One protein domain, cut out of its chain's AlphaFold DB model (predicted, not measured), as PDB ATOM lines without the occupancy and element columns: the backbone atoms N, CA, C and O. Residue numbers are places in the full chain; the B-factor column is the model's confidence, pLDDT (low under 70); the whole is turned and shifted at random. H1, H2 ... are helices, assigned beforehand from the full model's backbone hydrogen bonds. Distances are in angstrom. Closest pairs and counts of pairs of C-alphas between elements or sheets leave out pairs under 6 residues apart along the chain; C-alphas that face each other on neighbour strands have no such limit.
ATOM      1  N   ASP A   7      28.526  -8.261 -12.321       71.50
ATOM      2  CA  ASP A   7      29.651  -8.929 -12.973       71.50
ATOM      3  C   ASP A   7      29.709  -8.651 -14.485       71.50
ATOM      4  O   ASP A   7      30.796  -8.586 -15.070       71.50
ATOM      5  N   ILE A   8      28.563  -8.384 -15.128       76.00
ATOM      6  CA  ILE A   8      28.508  -8.098 -16.568       76.00
ATOM      7  C   ILE A   8      29.295  -6.831 -16.936       76.00
ATOM      8  O   ILE A   8      29.837  -6.733 -18.038       76.00
ATOM      9  N   TYR A   9      29.411  -5.868 -16.012       69.50
ATOM     10  CA  TYR A   9      30.135  -4.615 -16.238       69.50
ATOM     11  C   TYR A   9      31.655  -4.791 -16.271       69.50
ATOM     12  O   TYR A   9      32.352  -3.921 -16.802       69.50
ATOM     13  N   PHE A  10      32.164  -5.903 -15.736       70.31
ATOM     14  CA  PHE A  10      33.587  -6.241 -15.749       70.31
ATOM     15  C   PHE A  10      33.987  -7.087 -16.960       70.31
ATOM     16  O   PHE A  10      35.177  -7.338 -17.158       70.31
ATOM     17  N   LEU A  11      33.031  -7.497 -17.802       80.06
ATOM     18  CA  LEU A  11      33.358  -8.171 -19.052       80.06
ATOM     19  C   LEU A  11      34.221  -7.246 -19.929       80.06
ATOM     20  O   LEU A  11      33.837  -6.092 -20.159       80.06
ATOM     21  N   PRO A  12      35.345  -7.739 -20.485       78.06
ATOM     22  CA  PRO A  12      36.228  -6.928 -21.320       78.06
ATOM     23  C   PRO A  12      35.505  -6.250 -22.488       78.06
ATOM     24  O   PRO A  12      35.801  -5.104 -22.815       78.06
ATOM     25  N   SER A  13      34.510  -6.912 -23.083       76.19
ATOM     26  CA  SER A  13      33.679  -6.339 -24.150       76.19
ATOM     27  C   SER A  13      32.886  -5.116 -23.679       76.19
ATOM     28  O   SER A  13      32.915  -4.080 -24.339       76.19
ATOM     29  N   VAL A  14      32.234  -5.196 -22.515       81.69
ATOM     30  CA  VAL A  14      31.468  -4.082 -21.934       81.69
ATOM     31  C   VAL A  14      32.394  -2.926 -21.574       81.69
ATOM     32  O   VAL A  14      32.093  -1.774 -21.895       81.69
ATOM     33  N   TYR A  15      33.548  -3.225 -20.975       83.81
ATOM     34  CA  TYR A  15      34.547  -2.215 -20.644       83.81
ATOM     35  C   TYR A  15      35.081  -1.504 -21.898       83.81
ATOM     36  O   TYR A  15      35.083  -0.273 -21.960       83.81
ATOM     37  N   ASN A  16      35.474  -2.265 -22.921       86.62
ATOM     38  CA  ASN A  16      36.030  -1.717 -24.156       86.62
ATOM     39  C   ASN A  16      34.987  -0.923 -24.951       86.62
ATOM     40  O   ASN A  16      35.291   0.166 -25.431       86.62
ATOM     41  N   TYR A  17      33.738  -1.389 -25.033       87.62
ATOM     42  CA  TYR A  17      32.676  -0.625 -25.695       87.62
ATOM     43  C   TYR A  17      32.377   0.671 -24.956       87.62
ATOM     44  O   TYR A  17      32.254   1.714 -25.588       87.62
ATOM     45  N   LYS A  18      32.339   0.635 -23.620       84.62
ATOM     46  CA  LYS A  18      32.179   1.839 -22.802       84.62
ATOM     47  C   LYS A  18      33.338   2.818 -23.001       84.62
ATOM     48  O   LYS A  18      33.108   4.025 -23.013       84.62
ATOM     49  N   HIS A  19      34.566   2.324 -23.161       84.81
ATOM     50  CA  HIS A  19      35.717   3.161 -23.495       84.81
ATOM     51  C   HIS A  19      35.549   3.835 -24.864       84.81
ATOM     52  O   HIS A  19      35.729   5.045 -24.963       84.81
ATOM     53  N   ILE A  20      35.135   3.080 -25.887       87.50
ATOM     54  CA  ILE A  20      34.854   3.620 -27.225       87.50
ATOM     55  C   ILE A  20      33.735   4.667 -27.165       87.50
ATOM     56  O   ILE A  20      33.879   5.766 -27.694       87.50
ATOM     57  N   ASP A  21      32.632   4.356 -26.487       86.06
ATOM     58  CA  ASP A  21      31.442   5.206 -26.447       86.06
ATOM     59  C   ASP A  21      31.659   6.527 -25.713       86.06
ATOM     60  O   ASP A  21      31.119   7.553 -26.127       86.06
ATOM     61  N   ASN A  22      32.431   6.490 -24.626       85.88
ATOM     62  CA  ASN A  22      32.788   7.676 -23.849       85.88
ATOM     63  C   ASN A  22      34.008   8.404 -24.420       85.88
ATOM     64  O   ASN A  22      34.360   9.484 -23.944       85.88
ATOM     65  N   GLY A  23      34.682   7.806 -25.401       81.38
ATOM     66  CA  GLY A  23      35.782   8.436 -26.101       81.38
ATOM     67  C   GLY A  23      35.299   9.627 -26.925       81.38
ATOM     68  O   GLY A  23      34.196   9.645 -27.469       81.38
ATOM     69  N   ASN A  24      36.174  10.616 -27.095       88.44
ATOM     70  CA  ASN A  24      35.905  11.800 -27.917       88.44
ATOM     71  C   ASN A  24      35.985  11.518 -29.434       88.44
ATOM     72  O   ASN A  24      36.154  12.447 -30.221       88.44
ATOM     73  N   TYR A  25      35.854  10.256 -29.866       91.62
ATOM     74  CA  TYR A  25      36.004   9.849 -31.269       91.62
ATOM     75  C   TYR A  25      34.999  10.526 -32.192       91.62
ATOM     76  O   TYR A  25      35.358  10.861 -33.313       91.62
ATOM     77  N   TYR A  26      33.789  10.814 -31.704       93.06
ATOM     78  CA  TYR A  26      32.795  11.591 -32.446       93.06
ATOM     79  C   TYR A  26      33.379  12.902 -32.998       93.06
ATOM     80  O   TYR A  26      33.180  13.225 -34.160       93.06
ATOM     81  N   TYR A  27      34.175  13.631 -32.208       93.56
ATOM     82  CA  TYR A  27      34.757  14.917 -32.622       93.56
ATOM     83  C   TYR A  27      35.921  14.785 -33.612       93.56
ATOM     84  O   TYR A  27      36.437  15.787 -34.104       93.56
ATOM     85  N   HIS A  28      36.361  13.559 -33.887       94.44
ATOM     86  CA  HIS A  28      37.405  13.254 -34.860       94.44
ATOM     87  C   HIS A  28      36.854  12.645 -36.152       94.44
ATOM     88  O   HIS A  28      37.653  12.319 -37.034       94.44
ATOM     89  N   GLY A  29      35.531  12.482 -36.244       94.62
ATOM     90  CA  GLY A  29      34.853  11.915 -37.399       94.62
ATOM     91  C   GLY A  29      34.957  12.763 -38.663       94.62
ATOM     92  O   GLY A  29      35.376  13.923 -38.639       94.62
ATOM     93  N   ASP A  30      34.582  12.146 -39.775       96.38
ATOM     94  CA  ASP A  30      34.518  12.776 -41.087       96.38
ATOM     95  C   ASP A  30      33.189  13.522 -41.257       96.38
ATOM     96  O   ASP A  30      32.200  12.961 -41.725       96.38
ATOM     97  N   THR A  31      33.158  14.781 -40.821       96.62
ATOM     98  CA  THR A  31      31.936  15.594 -40.819       96.62
ATOM     99  C   THR A  31      31.281  15.676 -42.194       96.62
ATOM    100  O   THR A  31      30.071  15.498 -42.290       96.62
ATOM    101  N   ASP A  32      32.059  15.911 -43.254       96.00
ATOM    102  CA  ASP A  32      31.507  16.171 -44.585       96.00
ATOM    103  C   ASP A  32      30.814  14.917 -45.140       96.00
ATOM    104  O   ASP A  32      29.637  14.969 -45.518       96.00
ATOM    105  N   ASN A  33      31.506  13.771 -45.101       96.56
ATOM    106  CA  ASN A  33      30.959  12.499 -45.576       96.56
ATOM    107  C   ASN A  33      29.830  11.980 -44.668       96.56
ATOM    108  O   ASN A  33      28.841  11.426 -45.155       96.56
ATOM    109  N   CYS A  34      29.923  12.177 -43.349       97.06
ATOM    110  CA  CYS A  34      28.879  11.742 -42.419       97.06
ATOM    111  C   CYS A  34      27.604  12.586 -42.508       97.06
ATOM    112  O   CYS A  34      26.503  12.036 -42.397       97.06
ATOM    113  N   ASP A  35      27.721  13.890 -42.762       96.00
ATOM    114  CA  ASP A  35      26.573  14.761 -43.015       96.00
ATOM    115  C   ASP A  35      25.864  14.391 -44.320       96.00
ATOM    116  O   ASP A  35      24.630  14.392 -44.383       96.00
ATOM    117  N   GLU A  36      26.622  14.057 -45.366       95.88
ATOM    118  CA  GLU A  36      26.064  13.546 -46.619       95.88
ATOM    119  C   GLU A  36      25.347  12.210 -46.407       95.88
ATOM    120  O   GLU A  36      24.166  12.089 -46.738       95.88
ATOM    121  N   LEU A  37      26.001  11.253 -45.746       95.44
ATOM    122  CA  LEU A  37      25.420   9.948 -45.438       95.44
ATOM    123  C   LEU A  37      24.124  10.059 -44.628       95.44
ATOM    124  O   LEU A  37      23.150   9.355 -44.898       95.44
ATOM    125  N   LYS A  38      24.095  10.955 -43.635       95.12
ATOM    126  CA  LYS A  38      22.892  11.242 -42.851       95.12
ATOM    127  C   LYS A  38      21.769  11.753 -43.746       95.12
ATOM    128  O   LYS A  38      20.649  11.272 -43.605       95.12
ATOM    129  N   ARG A  39      22.035  12.723 -44.630       95.06
ATOM    130  CA  ARG A  39      21.018  13.278 -45.544       95.06
ATOM    131  C   ARG A  39      20.427  12.197 -46.446       95.06
ATOM    132  O   ARG A  39      19.211  12.166 -46.615       95.06
ATOM    133  N   ASP A  40      21.269  11.299 -46.944       94.00
ATOM    134  CA  ASP A  40      20.869  10.196 -47.819       94.00
ATOM    135  C   ASP A  40      19.998   9.142 -47.129       94.00
ATOM    136  O   ASP A  40      19.182   8.501 -47.790       94.00
ATOM    137  N   LEU A  41      20.190   8.937 -45.822       93.00
ATOM    138  CA  LEU A  41      19.589   7.835 -45.064       93.00
ATOM    139  C   LEU A  41      18.594   8.283 -43.979       93.00
ATOM    140  O   LEU A  41      18.146   7.470 -43.165       93.00
ATOM    141  N   ILE A  42      18.251   9.574 -43.932       91.25
ATOM    142  CA  ILE A  42      17.441  10.165 -42.853       91.25
ATOM    143  C   ILE A  42      16.027   9.573 -42.754       91.25
ATOM    144  O   ILE A  42      15.407   9.595 -41.683       91.25
ATOM    145  N   ASN A  43      15.500   9.045 -43.861       91.19
ATOM    146  CA  ASN A  43      14.158   8.468 -43.920       91.19
ATOM    147  C   ASN A  43      14.148   6.987 -43.522       91.19
ATOM    148  O   ASN A  43      13.112   6.464 -43.119       91.19
ATOM    149  N   GLU A  44      15.298   6.325 -43.597       92.81
ATOM    150  CA  GLU A  44      15.487   4.898 -43.383       92.81
ATOM    151  C   GLU A  44      15.962   4.594 -41.965       92.81
ATOM    152  O   GLU A  44      15.551   3.591 -41.371       92.81
ATOM    153  N   PHE A  45      16.812   5.461 -41.411       92.31
ATOM    154  CA  PHE A  45      17.519   5.206 -40.165       92.31
ATOM    155  C   PHE A  45      17.642   6.468 -39.298       92.31
ATOM    156  O   PHE A  45      17.919   7.559 -39.793       92.31
ATOM    157  N   ASP A  46      17.506   6.310 -37.979       91.81
ATOM    158  CA  ASP A  46      17.996   7.295 -37.005       91.81
ATOM    159  C   ASP A  46      19.321   6.831 -36.392       91.81
ATOM    160  O   ASP A  46      19.534   5.639 -36.158       91.81
ATOM    161  N   GLY A  47      20.188   7.794 -36.070       92.50
ATOM    162  CA  GLY A  47      21.491   7.545 -35.440       92.50
ATOM    163  C   GLY A  47      22.649   7.327 -36.420       92.50
ATOM    164  O   GLY A  47      23.761   7.057 -35.979       92.50
ATOM    165  N   VAL A  48      22.410   7.479 -37.730       94.56
ATOM    166  CA  VAL A  48      23.427   7.323 -38.791       94.56
ATOM    167  C   VAL A  48      24.617   8.256 -38.589       94.56
ATOM    168  O   VAL A  48      25.755   7.815 -38.686       94.56
ATOM    169  N   GLU A  49      24.360   9.526 -38.279       94.69
ATOM    170  CA  GLU A  49      25.407  10.531 -38.070       94.69
ATOM    171  C   GLU A  49      26.311  10.168 -36.886       94.69
ATOM    172  O   GLU A  49      27.519  10.080 -37.059       94.69
ATOM    173  N   ASP A  50      25.745   9.874 -35.706       94.69
ATOM    174  CA  ASP A  50      26.538   9.512 -34.519       94.69
ATOM    175  C   ASP A  50      27.373   8.252 -34.760       94.69
ATOM    176  O   ASP A  50      28.554   8.208 -34.409       94.69
ATOM    177  N   PHE A  51      26.783   7.250 -35.416       95.31
ATOM    178  CA  PHE A  51      27.500   6.047 -35.817       95.31
ATOM    179  C   PHE A  51      28.642   6.353 -36.792       95.31
ATOM    180  O   PHE A  51      29.765   5.897 -36.576       95.31
ATOM    181  N   CYS A  52      28.378   7.139 -37.835       96.75
ATOM    182  CA  CYS A  52      29.369   7.498 -38.842       96.75
ATOM    183  C   CYS A  52      30.525   8.303 -38.236       96.75
ATOM    184  O   CYS A  52      31.686   7.936 -38.417       96.75
ATOM    185  N   MET A  53      30.218   9.340 -37.451       96.75
ATOM    186  CA  MET A  53      31.212  10.205 -36.811       96.75
ATOM    187  C   MET A  53      32.110   9.414 -35.859       96.75
ATOM    188  O   MET A  53      33.333   9.542 -35.898       96.75
ATOM    189  N   LYS A  54      31.529   8.536 -35.033       95.44
ATOM    190  CA  LYS A  54      32.317   7.672 -34.144       95.44
ATOM    191  C   LYS A  54      33.159   6.676 -34.929       95.44
ATOM    192  O   LYS A  54      34.344   6.560 -34.650       95.44
ATOM    193  N   THR A  55      32.583   5.995 -35.918       95.31
ATOM    194  CA  THR A  55      33.296   4.976 -36.706       95.31
ATOM    195  C   THR A  55      34.487   5.584 -37.441       95.31
ATOM    196  O   THR A  55      35.612   5.116 -37.285       95.31
ATOM    197  N   THR A  56      34.279   6.675 -38.174       95.75
ATOM    198  CA  THR A  56      35.355   7.369 -38.899       95.75
ATOM    199  C   THR A  56      36.396   7.963 -37.945       95.75
ATOM    200  O   THR A  56      37.596   7.856 -38.197       95.75
ATOM    201  N   GLY A  57      35.975   8.498 -36.794       95.00
ATOM    202  CA  GLY A  57      36.884   9.010 -35.770       95.00
ATOM    203  C   GLY A  57      37.732   7.931 -35.090       95.00
ATOM    204  O   GLY A  57      38.911   8.169 -34.809       95.00
ATOM    205  N   ILE A  58      37.166   6.741 -34.863       93.75
ATOM    206  CA  ILE A  58      37.884   5.551 -34.383       93.75
ATOM    207  C   ILE A  58      38.911   5.121 -35.429       93.75
ATOM    208  O   ILE A  58      40.078   4.965 -35.083       93.75
ATOM    209  N   LEU A  59      38.512   4.984 -36.698       93.12
ATOM    210  CA  LEU A  59      39.406   4.574 -37.788       93.12
ATOM    211  C   LEU A  59      40.573   5.555 -37.964       93.12
ATOM    212  O   LEU A  59      41.729   5.142 -38.047       93.12
ATOM    213  N   LYS A  60      40.301   6.864 -37.914       93.38
ATOM    214  CA  LYS A  60      41.328   7.914 -37.981       93.38
ATOM    215  C   LYS A  60      42.328   7.854 -36.822       93.38
ATOM    216  O   LYS A  60      43.491   8.207 -36.995       93.38
ATOM    217  N   ASN A  61      41.886   7.411 -35.646       91.00
ATOM    218  CA  ASN A  61      42.713   7.290 -34.444       91.00
ATOM    219  C   ASN A  61      43.074   5.836 -34.113       91.00
ATOM    220  O   ASN A  61      43.488   5.563 -32.987       91.00
ATOM    221  N   PHE A  62      42.940   4.911 -35.068       89.44
ATOM    222  CA  PHE A  62      42.977   3.474 -34.796       89.44
ATOM    223  C   PHE A  62      44.274   3.033 -34.106       89.44
ATOM    224  O   PHE A  62      44.253   2.298 -33.121       89.44
ATOM    225  N   HIS A  63      45.413   3.565 -34.554       87.00
ATOM    226  CA  HIS A  63      46.723   3.271 -33.964       87.00
ATOM    227  C   HIS A  63      46.877   3.752 -32.513       87.00
ATOM    228  O   HIS A  63      47.688   3.199 -31.775       87.00
ATOM    229  N   ASN A  64      46.090   4.746 -32.096       85.62
ATOM    230  CA  ASN A  64      46.112   5.310 -30.746       85.62
ATOM    231  C   ASN A  64      45.068   4.665 -29.820       85.62
ATOM    232  O   ASN A  64      44.960   5.059 -28.658       85.62
ATOM    233  N   LEU A  65      44.283   3.699 -30.313       85.31
ATOM    234  CA  LEU A  65      43.339   2.961 -29.483       85.31
ATOM    235  C   LEU A  65      44.105   2.128 -28.457       85.31
ATOM    236  O   LEU A  65      45.002   1.351 -28.799       85.31
ATOM    237  N   ASN A  66      43.717   2.282 -27.194       80.25
ATOM    238  CA  ASN A  66      44.241   1.502 -26.088       80.25
ATOM    239  C   ASN A  66      43.074   0.805 -25.390       80.25
ATOM    240  O   ASN A  66      42.340   1.424 -24.620       80.25
ATOM    241  N   PHE A  67      42.880  -0.470 -25.707       81.06
ATOM    242  CA  PHE A  67      41.832  -1.289 -25.111       81.06
ATOM    243  C   PHE A  67      42.383  -2.125 -23.967       81.06
ATOM    244  O   PHE A  67      43.571  -2.434 -23.907       81.06
ATOM    245  N   HIS A  68      41.494  -2.525 -23.063       70.31
ATOM    246  CA  HIS A  68      41.830  -3.474 -22.016       70.31
ATOM    247  C   HIS A  68      41.834  -4.894 -22.599       70.31
ATOM    248  O   HIS A  68      40.861  -5.639 -22.487       70.31
ATOM    249  N   THR A  69      42.917  -5.227 -23.295       68.62
ATOM    250  CA  THR A  69      43.193  -6.543 -23.886       68.62
ATOM    251  C   THR A  69      44.682  -6.854 -23.725       68.62
ATOM    252  O   THR A  69      45.518  -5.956 -23.617       68.62
ATOM    253  N   SER A  70      45.012  -8.143 -23.654       63.12
ATOM    254  CA  SER A  70      46.387  -8.637 -23.605       63.12
ATOM    255  C   SER A  70      47.085  -8.674 -24.971       63.12
ATOM    256  O   SER A  70      48.274  -8.984 -25.014       63.12
ATOM    257  N   ILE A  71      46.373  -8.414 -26.077       63.75
ATOM    258  CA  ILE A  71      46.856  -8.612 -27.449       63.75
ATOM    259  C   ILE A  71      46.426  -7.427 -28.331       63.75
ATOM    260  O   ILE A  71      45.245  -7.188 -28.559       63.75
ATOM    261  N   ASP A  72      47.393  -6.689 -28.884       61.03
ATOM    262  CA  ASP A  72      47.125  -5.547 -29.777       61.03
ATOM    263  C   ASP A  72      46.371  -5.940 -31.070       61.03
ATOM    264  O   ASP A  72      45.657  -5.107 -31.633       61.03
ATOM    265  N   GLU A  73      46.488  -7.195 -31.529       64.12
ATOM    266  CA  GLU A  73      45.733  -7.737 -32.676       64.12
ATOM    267  C   GLU A  73      44.212  -7.767 -32.424       64.12
ATOM    268  O   GLU A  73      43.430  -7.637 -33.369       64.12
ATOM    269  N   ASP A  74      43.775  -7.780 -31.160       76.25
ATOM    270  CA  ASP A  74      42.353  -7.765 -30.795       76.25
ATOM    271  C   ASP A  74      41.689  -6.407 -31.081       76.25
ATOM    272  O   ASP A  74      40.462  -6.309 -31.073       76.25
ATOM    273  N   LYS A  75      42.451  -5.330 -31.347       85.75
ATOM    274  CA  LYS A  75      41.877  -3.993 -31.608       85.75
ATOM    275  C   LYS A  75      40.908  -4.009 -32.784       85.75
ATOM    276  O   LYS A  75      39.836  -3.411 -32.696       85.75
ATOM    277  N   CYS A  76      41.269  -4.705 -33.863       87.94
ATOM    278  CA  CYS A  76      40.402  -4.868 -35.028       87.94
ATOM    279  C   CYS A  76      39.123  -5.618 -34.657       87.94
ATOM    280  O   CYS A  76      38.032  -5.181 -35.014       87.94
ATOM    281  N   GLU A  77      39.239  -6.725 -33.922       88.69
ATOM    282  CA  GLU A  77      38.084  -7.528 -33.518       88.69
ATOM    283  C   GLU A  77      37.148  -6.749 -32.594       88.69
ATOM    284  O   GLU A  77      35.945  -6.705 -32.834       88.69
ATOM    285  N   ILE A  78      37.695  -6.055 -31.595       89.50
ATOM    286  CA  ILE A  78      36.931  -5.216 -30.667       89.50
ATOM    287  C   ILE A  78      36.169  -4.127 -31.424       89.50
ATOM    288  O   ILE A  78      34.974  -3.945 -31.186       89.50
ATOM    289  N   VAL A  79      36.830  -3.419 -32.348       91.81
ATOM    290  CA  VAL A  79      36.174  -2.383 -33.162       91.81
ATOM    291  C   VAL A  79      35.113  -2.994 -34.071       91.81
ATOM    292  O   VAL A  79      34.005  -2.466 -34.135       91.81
ATOM    293  N   ASN A  80      35.398  -4.128 -34.717       92.06
ATOM    294  CA  ASN A  80      34.426  -4.831 -35.551       92.06
ATOM    295  C   ASN A  80      33.182  -5.199 -34.740       92.06
ATOM    296  O   ASN A  80      32.066  -4.851 -35.127       92.06
ATOM    297  N   TYR A  81      33.346  -5.848 -33.587       90.81
ATOM    298  CA  TYR A  81      32.215  -6.218 -32.745       90.81
ATOM    299  C   TYR A  81      31.469  -5.001 -32.187       90.81
ATOM    300  O   TYR A  81      30.239  -5.041 -32.103       90.81
ATOM    301  N   TRP A  82      32.163  -3.902 -31.873       93.31
ATOM    302  CA  TRP A  82      31.518  -2.641 -31.506       93.31
ATOM    303  C   TRP A  82      30.663  -2.092 -32.656       93.31
ATOM    304  O   TRP A  82      29.513  -1.725 -32.419       93.31
ATOM    305  N   VAL A  83      31.167  -2.112 -33.898       94.56
ATOM    306  CA  VAL A  83      30.419  -1.703 -35.100       94.56
ATOM    307  C   VAL A  83      29.153  -2.544 -35.261       94.56
ATOM    308  O   VAL A  83      28.063  -1.983 -35.378       94.56
ATOM    309  N   TYR A  84      29.266  -3.875 -35.203       92.88
ATOM    310  CA  TYR A  84      28.102  -4.766 -35.279       92.88
ATOM    311  C   TYR A  84      27.105  -4.468 -34.152       92.88
ATOM    312  O   TYR A  84      25.916  -4.271 -34.401       92.88
ATOM    313  N   ASN A  85      27.579  -4.369 -32.910       91.56
ATOM    314  CA  ASN A  85      26.730  -4.057 -31.767       91.56
ATOM    315  C   ASN A  85      26.005  -2.711 -31.944       91.56
ATOM    316  O   ASN A  85      24.811  -2.617 -31.664       91.56
ATOM    317  N   TYR A  86      26.692  -1.681 -32.438       93.00
ATOM    318  CA  TYR A  86      26.096  -0.369 -32.674       93.00
ATOM    319  C   TYR A  86      25.012  -0.444 -33.763       93.00
ATOM    320  O   TYR A  86      23.883   0.007 -33.545       93.00
ATOM    321  N   LEU A  87      25.321  -1.057 -34.910       92.69
ATOM    322  CA  LEU A  87      24.401  -1.186 -36.045       92.69
ATOM    323  C   LEU A  87      23.101  -1.913 -35.685       92.69
ATOM    324  O   LEU A  87      22.036  -1.523 -36.156       92.69
ATOM    325  N   PHE A  88      23.166  -2.960 -34.863       89.62
ATOM    326  CA  PHE A  88      21.985  -3.765 -34.543       89.62
ATOM    327  C   PHE A  88      21.220  -3.289 -33.311       89.62
ATOM    328  O   PHE A  88      20.002  -3.459 -33.269       89.62
ATOM    329  N   ASN A  89      21.901  -2.682 -32.335       89.56
ATOM    330  CA  ASN A  89      21.283  -2.347 -31.050       89.56
ATOM    331  C   ASN A  89      21.014  -0.848 -30.860       89.56
ATOM    332  O   ASN A  89      20.282  -0.487 -29.940       89.56
ATOM    333  N   ARG A  90      21.596   0.036 -31.683       89.94
ATOM    334  CA  ARG A  90      21.501   1.498 -31.487       89.94
ATOM    335  C   ARG A  90      20.940   2.253 -32.678       89.94
ATOM    336  O   ARG A  90      20.215   3.226 -32.473       89.94
ATOM    337  N   ILE A  91      21.231   1.806 -33.898       92.12
ATOM    338  CA  ILE A  91      20.564   2.342 -35.087       92.12
ATOM    339  C   ILE A  91      19.084   1.968 -35.030       92.12
ATOM    340  O   ILE A  91      18.722   0.794 -34.925       92.12
ATOM    341  N   LYS A  92      18.211   2.973 -35.129       87.94
ATOM    342  CA  LYS A  92      16.767   2.735 -35.216       87.94
ATOM    343  C   LYS A  92      16.377   2.658 -36.677       87.94
ATOM    344  O   LYS A  92      16.544   3.625 -37.414       87.94
ATOM    345  N   LYS A  93      15.831   1.517 -37.085       89.06
ATOM    346  CA  LYS A  93      15.304   1.332 -38.437       89.06
ATOM    347  C   LYS A  93      13.890   1.908 -38.511       89.06
ATOM    348  O   LYS A  93      13.031   1.516 -37.722       89.06
ATOM    349  N   LYS A  94      13.652   2.821 -39.448       87.25
ATOM    350  CA  LYS A  94      12.311   3.319 -39.805       87.25
ATOM    351  C   LYS A  94      11.660   2.455 -40.880       87.25
ATOM    352  O   LYS A  94      10.438   2.364 -40.940       87.25
ATOM    353  N   ASP A  95      12.489   1.804 -41.688       80.25
ATOM    354  CA  ASP A  95      12.095   0.886 -42.751       80.25
ATOM    355  C   ASP A  95      12.789  -0.481 -42.570       80.25
ATOM    356  O   ASP A  95      13.644  -0.660 -41.704       80.25
ATOM    357  N   LYS A  96      12.441  -1.475 -43.387       79.19
ATOM    358  CA  LYS A  96      12.996  -2.837 -43.358       79.19
ATOM    359  C   LYS A  96      14.386  -2.958 -43.998       79.19
ATOM    360  O   LYS A  96      14.809  -4.075 -44.290       79.19
ATOM    361  N   ARG A  97      15.085  -1.843 -44.230       84.50
ATOM    362  CA  ARG A  97      16.426  -1.860 -44.826       84.50
ATOM    363  C   ARG A  97      17.462  -2.471 -43.890       84.50
ATOM    364  O   ARG A  97      17.305  -2.488 -42.664       84.50
ATOM    365  N   ASP A  98      18.523  -2.988 -44.494       89.19
ATOM    366  CA  ASP A  98      19.631  -3.592 -43.771       89.19
ATOM    367  C   ASP A  98      20.577  -2.496 -43.237       89.19
ATOM    368  O   ASP A  98      21.116  -1.728 -44.034       89.19
ATOM    369  N   PRO A  99      20.821  -2.392 -41.913       88.38
ATOM    370  CA  PRO A  99      21.791  -1.452 -41.352       88.38
ATOM    371  C   PRO A  99      23.198  -1.600 -41.929       88.38
ATOM    372  O   PRO A  99      23.965  -0.640 -41.887       88.38
ATOM    373  N   PHE A 100      23.550  -2.763 -42.488       91.50
ATOM    374  CA  PHE A 100      24.831  -2.931 -43.173       91.50
ATOM    375  C   PHE A 100      25.010  -2.006 -44.378       91.50
ATOM    376  O   PHE A 100      26.150  -1.697 -44.721       91.50
ATOM    377  N   GLU A 101      23.930  -1.489 -44.971       90.88
ATOM    378  CA  GLU A 101      24.010  -0.455 -46.011       90.88
ATOM    379  C   GLU A 101      24.740   0.804 -45.514       90.88
ATOM    380  O   GLU A 101      25.455   1.445 -46.285       90.88
ATOM    381  N   ILE A 102      24.609   1.140 -44.222       91.25
ATOM    382  CA  ILE A 102      25.304   2.278 -43.609       91.25
ATOM    383  C   ILE A 102      26.813   2.018 -43.611       91.25
ATOM    384  O   ILE A 102      27.590   2.857 -44.062       91.25
ATOM    385  N   LEU A 103      27.230   0.837 -43.143       91.81
ATOM    386  CA  LEU A 103      28.643   0.462 -43.074       91.81
ATOM    387  C   LEU A 103      29.274   0.369 -44.466       91.81
ATOM    388  O   LEU A 103      30.384   0.853 -44.663       91.81
ATOM    389  N   ALA A 104      28.559  -0.206 -45.435       91.94
ATOM    390  CA  ALA A 104      29.034  -0.309 -46.810       91.94
ATOM    391  C   ALA A 104      29.340   1.067 -47.417       91.94
ATOM    392  O   ALA A 104      30.339   1.206 -48.112       91.94
ATOM    393  N   ARG A 105      28.526   2.089 -47.122       91.06
ATOM    394  CA  ARG A 105      28.781   3.465 -47.571       91.06
ATOM    395  C   ARG A 105      29.985   4.094 -46.876       91.06
ATOM    396  O   ARG A 105      30.783   4.728 -47.550       91.06
ATOM    397  N   ILE A 106      30.150   3.863 -45.570       91.31
ATOM    398  CA  ILE A 106      31.305   4.378 -44.814       91.31
ATOM    399  C   ILE A 106      32.631   3.835 -45.360       91.31
ATOM    400  O   ILE A 106      33.609   4.567 -45.422       91.31
ATOM    401  N   LEU A 107      32.674   2.568 -45.774       88.31
ATOM    402  CA  LEU A 107      33.892   1.926 -46.286       88.31
ATOM    403  C   LEU A 107      34.284   2.353 -47.715       88.31
ATOM    404  O   LEU A 107      35.289   1.866 -48.230       88.31
ATOM    405  N   ILE A 108      33.484   3.203 -48.365       86.62
ATOM    406  CA  ILE A 108      33.753   3.743 -49.710       86.62
ATOM    407  C   ILE A 108      34.378   5.148 -49.635       86.62
ATOM    408  O   ILE A 108      34.921   5.613 -50.639       86.62
TER     409      ILE A 108
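AT A GLANCE: This is residues 7 to 108 of the 109 residues of an uncharacterized protein of Plasmodium vivax India VII (UniProt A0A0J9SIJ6). H5 lies in the middle, with H3 and H4 packed on it, while H6, the longest helix, runs the opposite way loosely alongside it. H2 crosses H6, H7 reaches H5, and H1 lies farthest out. The printed part has 102 residues with seven named helices, H1 to H7 along the chain, and no named strand: all helix. It is compact, with a radius of gyration of the C-alphas of 13.8 A, and spans 41 by 28 by 20 A.

HOW THE PARTS SIT: Start at H1, residues 7 to 10: it is close to but not clearly touching H2, residues 12 to 22, with closest C-alphas Tyr 9 and Tyr 15 at 6.7 A. H2 touches residues 78 to 82 alone of H6, residues 74 to 89, only just about perpendicular at 71 degrees; closest C-alphas, Tyr 17 and Trp 82, 6.3 A. Next find the hub, H5, residues 48 to 60. It touches H3, residues 24 to 28, with closest C-alphas Tyr 26 and Lys 54 at 4.3 A. H4, residues 31 to 41, makes a hairpin with H5, opposite ways at 35.0 degrees, a shallow tilt only just short of steep; closest C-alphas, Lys 38 and Glu 49, 5.4 A. H5 and H6, also a hairpin, only just touch, with 3 pairs of C-alphas within 8 A, the closest Phe 51 and Tyr 86 at 7.3 A. H7, residues 100 to 106, only just touches H5, also with 3 pairs, the closest Cys 52 and Ile 106 at 7.0 A. Every O i to N i+4 pair is within hydrogen-bond range in H2, H4, H5, H6 and H7; H3 has 0 of 1, but 2 of 2 O i to N i+3 pairs, and H1 is too short.

IN THESE COORDINATES: Find C-alpha 7 at (29.651, -8.929, -12.973), where H1 begins. H2 and H4 each run 15.2 A, H5 17.9 A and H6 21.8 A; H7 ends at C-alpha 106, (31.305, 4.378, -44.814).

THE WHOLE: The C-alphas of Asn 43 and Ser 70, the two farthest apart, are 41.8 A apart. The printed part has no cut; the link from H5 to H6 is long, and pLDDT is under 70 at residue 9 and residues 69 to 73.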